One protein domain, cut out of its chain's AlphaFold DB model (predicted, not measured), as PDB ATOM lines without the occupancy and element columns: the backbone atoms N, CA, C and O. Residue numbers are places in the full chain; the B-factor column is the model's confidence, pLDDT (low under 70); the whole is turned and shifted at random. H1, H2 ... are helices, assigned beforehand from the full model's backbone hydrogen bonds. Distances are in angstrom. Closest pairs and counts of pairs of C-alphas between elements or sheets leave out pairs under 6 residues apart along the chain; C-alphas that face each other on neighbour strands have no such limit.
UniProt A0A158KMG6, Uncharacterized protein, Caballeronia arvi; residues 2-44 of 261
ATOM      1  N   LEU A   2      42.629 -50.641 -34.081       92.62
ATOM      2  CA  LEU A   2      43.076 -50.123 -35.390       92.62
ATOM      3  C   LEU A   2      42.277 -48.913 -35.917       92.62
ATOM      4  O   LEU A   2      42.870 -47.881 -36.187       92.62
ATOM      5  N   ARG A   3      40.933 -48.987 -35.943       93.31
ATOM      6  CA  ARG A   3      40.049 -47.861 -36.336       93.31
ATOM      7  C   ARG A   3      40.397 -46.533 -35.650       93.31
ATOM      8  O   ARG A   3      40.293 -45.479 -36.270       93.31
ATOM      9  N   LYS A   4      40.793 -46.590 -34.372       90.81
ATOM     10  CA  LYS A   4      41.164 -45.408 -33.584       90.81
ATOM     11  C   LYS A   4      42.508 -44.857 -34.044       90.81
ATOM     12  O   LYS A   4      42.585 -43.670 -34.311       90.81
ATOM     13  N   LEU A   5      43.521 -45.717 -34.168       94.00
ATOM     14  CA  LEU A   5      44.859 -45.307 -34.604       94.00
ATOM     15  C   LEU A   5      44.802 -44.657 -35.990       94.00
ATOM     16  O   LEU A   5      45.232 -43.522 -36.130       94.00
ATOM     17  N   CYS A   6      44.117 -45.285 -36.953       95.12
ATOM     18  CA  CYS A   6      43.928 -44.688 -38.277       95.12
ATOM     19  C   CYS A   6      43.187 -43.340 -38.219       95.12
ATOM     20  O   CYS A   6      43.517 -42.432 -38.972       95.12
ATOM     21  N   SER A   7      42.187 -43.191 -37.337       94.94
ATOM     22  CA  SER A   7      41.460 -41.917 -37.188       94.94
ATOM     23  C   SER A   7      42.328 -40.817 -36.574       94.94
ATOM     24  O   SER A   7      42.172 -39.658 -36.943       94.94
ATOM     25  N   ILE A   8      43.224 -41.169 -35.647       94.25
ATOM     26  CA  ILE A   8      44.178 -40.238 -35.037       94.25
ATOM     27  C   ILE A   8      45.219 -39.804 -36.078       94.25
ATOM     28  O   ILE A   8      45.466 -38.610 -36.211       94.25
ATOM     29  N   ASP A   9      45.744 -40.741 -36.872       95.06
ATOM     30  CA  ASP A   9      46.680 -40.438 -37.966       95.06
ATOM     31  C   ASP A   9      46.044 -39.531 -39.028       95.06
ATOM     32  O   ASP A   9      46.688 -38.623 -39.553       95.06
ATOM     33  N   ALA A  10      44.765 -39.753 -39.345       94.50
ATOM     34  CA  ALA A  10      44.027 -38.893 -40.265       94.50
ATOM     35  C   ALA A  10      43.793 -37.492 -39.676       94.50
ATOM     36  O   ALA A  10      43.993 -36.505 -40.372       94.50
ATOM     37  N   ALA A  11      43.444 -37.388 -38.390       94.06
ATOM     38  CA  ALA A  11      43.283 -36.097 -37.722       94.06
ATOM     39  C   ALA A  11      44.597 -35.299 -37.657       94.06
ATOM     40  O   ALA A  11      44.575 -34.074 -37.759       94.06
ATOM     41  N   GLU A  12      45.738 -35.975 -37.513       95.44
ATOM     42  CA  GLU A  12      47.055 -35.334 -37.551       95.44
ATOM     43  C   GLU A  12      47.395 -34.788 -38.944       95.44
ATOM     44  O   GLU A  12      47.930 -33.683 -39.065       95.44
ATOM     45  N   ARG A  13      47.016 -35.509 -40.004       95.06
ATOM     46  CA  ARG A  13      47.119 -35.017 -41.385       95.06
ATOM     47  C   ARG A  13      46.204 -33.822 -41.637       95.06
ATOM     48  O   ARG A  13      46.681 -32.802 -42.131       95.06
ATOM     49  N   ASP A  14      44.946 -33.905 -41.205       94.44
ATOM     50  CA  ASP A  14      43.977 -32.808 -41.307       94.44
ATOM     51  C   ASP A  14      44.488 -31.554 -40.549       94.44
ATOM     52  O   ASP A  14      44.386 -30.425 -41.039       94.44
ATOM     53  N   ARG A  15      45.111 -31.735 -39.372       96.00
ATOM     54  CA  ARG A  15      45.761 -30.659 -38.596       96.00
ATOM     55  C   ARG A  15      46.924 -30.029 -39.364       96.00
ATOM     56  O   ARG A  15      47.023 -28.800 -39.399       96.00
ATOM     57  N   ALA A  16      47.818 -30.845 -39.922       96.81
ATOM     58  CA  ALA A  16      48.981 -30.378 -40.674       96.81
ATOM     59  C   ALA A  16      48.563 -29.567 -41.911       96.81
ATOM     60  O   ALA A  16      49.071 -28.465 -42.130       96.81
ATOM     61  N   GLU A  17      47.568 -30.051 -42.657       95.94
ATOM     62  CA  GLU A  17      47.009 -29.359 -43.821       95.94
ATOM     63  C   GLU A  17      46.360 -28.022 -43.435       95.94
ATOM     64  O   GLU A  17      46.655 -26.987 -44.040       95.94
ATOM     65  N   ALA A  18      45.548 -28.003 -42.371       96.31
ATOM     66  CA  ALA A  18      44.943 -26.771 -41.866       96.31
ATOM     67  C   ALA A  18      46.000 -25.748 -41.410       96.31
ATOM     68  O   ALA A  18      45.864 -24.550 -41.682       96.31
ATOM     69  N   HIS A  19      47.071 -26.205 -40.753       96.75
ATOM     70  CA  HIS A  19      48.180 -25.344 -40.340       96.75
ATOM     71  C   HIS A  19      48.923 -24.767 -41.553       96.75
ATOM     72  O   HIS A  19      49.166 -23.562 -41.611       96.75
ATOM     73  N   SER A  20      49.200 -25.601 -42.558       96.62
ATOM     74  CA  SER A  20      49.799 -25.179 -43.827       96.62
ATOM     75  C   SER A  20      48.948 -24.119 -44.538       96.62
ATOM     76  O   SER A  20      49.463 -23.069 -44.936       96.62
ATOM     77  N   GLY A  21      47.625 -24.309 -44.599       96.19
ATOM     78  CA  GLY A  21      46.693 -23.320 -45.152       96.19
ATOM     79  C   GLY A  21      46.675 -21.993 -44.378       96.19
ATOM     80  O   GLY A  21      46.648 -20.914 -44.978       96.19
ATOM     81  N   ALA A  22      46.748 -22.039 -43.046       96.50
ATOM     82  CA  ALA A  22      46.799 -20.844 -42.201       96.50
ATOM     83  C   ALA A  22      48.112 -20.054 -42.370       96.50
ATOM     84  O   ALA A  22      48.104 -18.821 -42.363       96.50
ATOM     85  N   VAL A  23      49.233 -20.747 -42.585       95.88
ATOM     86  CA  VAL A  23      50.518 -20.117 -42.921       95.88
ATOM     87  C   VAL A  23      50.471 -19.503 -44.324       95.88
ATOM     88  O   VAL A  23      50.876 -18.356 -44.506       95.88
ATOM     89  N   ALA A  24      49.925 -20.220 -45.312       94.81
ATOM     90  CA  ALA A  24      49.826 -19.746 -46.696       94.81
ATOM     91  C   ALA A  24      48.922 -18.508 -46.851       94.81
ATOM     92  O   ALA A  24      49.199 -17.629 -47.663       94.81
ATOM     93  N   THR A  25      47.857 -18.421 -46.053       96.62
ATOM     94  CA  THR A  25      46.936 -17.268 -46.025       96.62
ATOM     95  C   THR A  25      47.456 -16.093 -45.191       96.62
ATOM     96  O   THR A  25      46.853 -15.020 -45.208       96.62
ATOM     97  N   GLY A  26      48.562 -16.270 -44.462       94.69
ATOM     98  CA  GLY A  26      49.126 -15.257 -43.567       94.69
ATOM     99  C   GLY A  26      48.373 -15.090 -42.243       94.69
ATOM    100  O   GLY A  26      48.660 -14.150 -41.505       94.69
ATOM    101  N   ALA A  27      47.433 -15.986 -41.916       95.94
ATOM    102  CA  ALA A  27      46.765 -16.009 -40.613       95.94
ATOM    103  C   ALA A  27      47.736 -16.371 -39.470       95.94
ATOM    104  O   ALA A  27      47.539 -15.958 -38.328       95.94
ATOM    105  N   ILE A  28      48.793 -17.122 -39.789       95.62
ATOM    106  CA  ILE A  28      49.890 -17.491 -38.889       95.62
ATOM    107  C   ILE A  28      51.211 -16.975 -39.492       95.62
ATOM    108  O   ILE A  28      51.401 -17.073 -40.707       95.62
ATOM    109  N   PRO A  29      52.147 -16.432 -38.686       95.56
ATOM    110  CA  PRO A  29      53.421 -15.937 -39.196       95.56
ATOM    111  C   PRO A  29      54.300 -17.064 -39.747       95.56
ATOM    112  O   PRO A  29      54.378 -18.157 -39.185       95.56
ATOM    113  N   TYR A  30      55.038 -16.765 -40.814       94.31
ATOM    114  CA  TYR A  30      55.979 -17.700 -41.423       94.31
ATOM    115  C   TYR A  30      57.280 -17.795 -40.610       94.31
ATOM    116  O   TYR A  30      58.255 -17.088 -40.870       94.31
ATOM    117  N   THR A  31      57.287 -18.663 -39.598       95.81
ATOM    118  CA  THR A  31      58.451 -18.974 -38.753       95.81
ATOM    119  C   THR A  31      58.947 -20.398 -39.014       95.81
ATOM    120  O   THR A  31      58.250 -21.208 -39.627       95.81
ATOM    121  N   GLU A  32      60.157 -20.728 -38.551       94.81
ATOM    122  CA  GLU A  32      60.684 -22.097 -38.657       94.81
ATOM    123  C   GLU A  32      59.809 -23.111 -37.904       94.81
ATOM    124  O   GLU A  32      59.542 -24.193 -38.418       94.81
ATOM    125  N   GLU A  33      59.315 -22.743 -36.721       93.69
ATOM    126  CA  GLU A  33      58.424 -23.583 -35.914       93.69
ATOM    127  C   GLU A  33      57.110 -23.883 -36.647       93.69
ATOM    128  O   GLU A  33      56.744 -25.047 -36.804       93.69
ATOM    129  N   ASN A  34      56.456 -22.857 -37.198       93.81
ATOM    130  CA  ASN A  34      55.212 -23.037 -37.949       93.81
ATOM    131  C   ASN A  34      55.438 -23.828 -39.243       93.81
ATOM    132  O   ASN A  34      54.596 -24.632 -39.629       93.81
ATOM    133  N   ARG A  35      56.608 -23.685 -39.882       92.62
ATOM    134  CA  ARG A  35      56.971 -24.509 -41.043       92.62
ATOM    135  C   ARG A  35      57.041 -25.994 -40.686       92.62
ATOM    136  O   ARG A  35      56.567 -26.809 -41.468       92.62
ATOM    137  N   ARG A  36      57.598 -26.349 -39.522       93.19
ATOM    138  CA  ARG A  36      57.647 -27.751 -39.066       93.19
ATOM    139  C   ARG A  36      56.246 -28.316 -38.831       93.19
ATOM    140  O   ARG A  36      55.999 -29.463 -39.173       93.19
ATOM    141  N   LEU A  37      55.325 -27.509 -38.303       94.56
ATOM    142  CA  LEU A  37      53.944 -27.918 -38.021       94.56
ATOM    143  C   LEU A  37      53.054 -28.062 -39.269       94.56
ATOM    144  O   LEU A  37      51.941 -28.583 -39.142       94.56
ATOM    145  N   CYS A  38      53.522 -27.636 -40.449       94.75
ATOM    146  CA  CYS A  38      52.842 -27.856 -41.732       94.75
ATOM    147  C   CYS A  38      52.884 -29.317 -42.203       94.75
ATOM    148  O   CYS A  38      52.156 -29.674 -43.126       94.75
ATOM    149  N   GLU A  39      53.726 -30.154 -41.597       94.62
ATOM    150  CA  GLU A  39      53.822 -31.583 -41.895       94.62
ATOM    151  C   GLU A  39      53.199 -32.415 -40.758       94.62
ATOM    152  O   GLU A  39      53.149 -31.954 -39.606       94.62
ATOM    153  N   PRO A  40      52.696 -33.633 -41.039       94.62
ATOM    154  CA  PRO A  40      52.280 -34.567 -39.997       94.62
ATOM    155  C   PRO A  40      53.454 -34.895 -39.067       94.62
ATOM    156  O   PRO A  40      54.529 -35.269 -39.528       94.62
ATOM    157  N   GLN A  41      53.263 -34.752 -37.755       94.19
ATOM    158  CA  GLN A  41      54.331 -34.961 -36.768       94.19
ATOM    159  C   GLN A  41      54.488 -36.426 -36.358       94.19
ATOM    160  O   GLN A  41      55.519 -36.816 -35.810       94.19
ATOM    161  N   PHE A  42      53.456 -37.235 -36.578       93.94
ATOM    162  CA  PHE A  42      53.465 -38.652 -36.258       93.94
ATOM    163  C   PHE A  42      52.523 -39.424 -37.184       93.94
ATOM    164  O   PHE A  42      51.570 -38.876 -37.736       93.94
ATOM    165  N   GLU A  43      52.786 -40.722 -37.294       92.62
ATOM    166  CA  GLU A  43      51.917 -41.708 -37.925       92.62
ATOM    167  C   GLU A  43      52.065 -43.023 -37.152       92.62
ATOM    168  O   GLU A  43      53.168 -43.561 -37.023       92.62
ATOM    169  N   PHE A  44      50.975 -43.514 -36.569       93.12
ATOM    170  CA  PHE A  44      50.975 -44.733 -35.764       93.12
ATOM    171  C   PHE A  44      50.862 -46.003 -36.601       93.12
ATOM    172  O   PHE A  44      51.297 -47.059 -36.137       93.12
TER     173      PHE A  44
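AT A GLANCE: This is residues 2 to 44 of the 261 residues of an uncharacterized protein of Caballeronia arvi (UniProt A0A158KMG6). One long helix, H1, runs the length of a narrow rod, and the rest of the printed part folds back along one side of it. The returning stretch holds the short helix H2, near the end of H1, and then residues 38 to 44, with no named element, which head back toward the beginning of H1. The printed part has 43 residues, with two named helices in the order H1, H2 and no named strand; the class is all helix. The whole is loose, with a radius of gyration of the C-alphas of 11.6 A, and it spans 36 by 16 by 8 A.

IN THESE COORDINATES: H1 covers residues 2 to 24 and is 33.1 A from first to last C-alpha. It begins at C-alpha 2 at (43.076, -50.123, -35.390) and ends at C-alpha 24 at (49.826, -19.746, -46.696). H2 covers residues 32 to 37, and its last C-alpha, that of Leu 37, is at (53.944, -27.918, -38.021).

HOW THE PARTS SIT: H1 touches H2 with residues 16 to 23 alone. The closest C-alphas of the two helices are those of Ala 16 and Leu 37, 6.1 A apart. They run opposite ways at a steep tilt of 37 degrees, only just beyond shallow, and form a helical hairpin. Their centres are 14.9 A apart. In H1 and H2 every O i to N i+4 pair is within hydrogen-bond range.

THE WHOLE: The two C-alphas farthest apart are those of Leu 2 and Gly 26, at 36.3 A, while those of Leu 2 and Phe 44, the first and last printed, are 9.6 A apart. The link from H1 to H2, with 7 residues between them, is short. The printed part has no cut. Its mean pLDDT is 94.8, and no printed residue of this model is under 70.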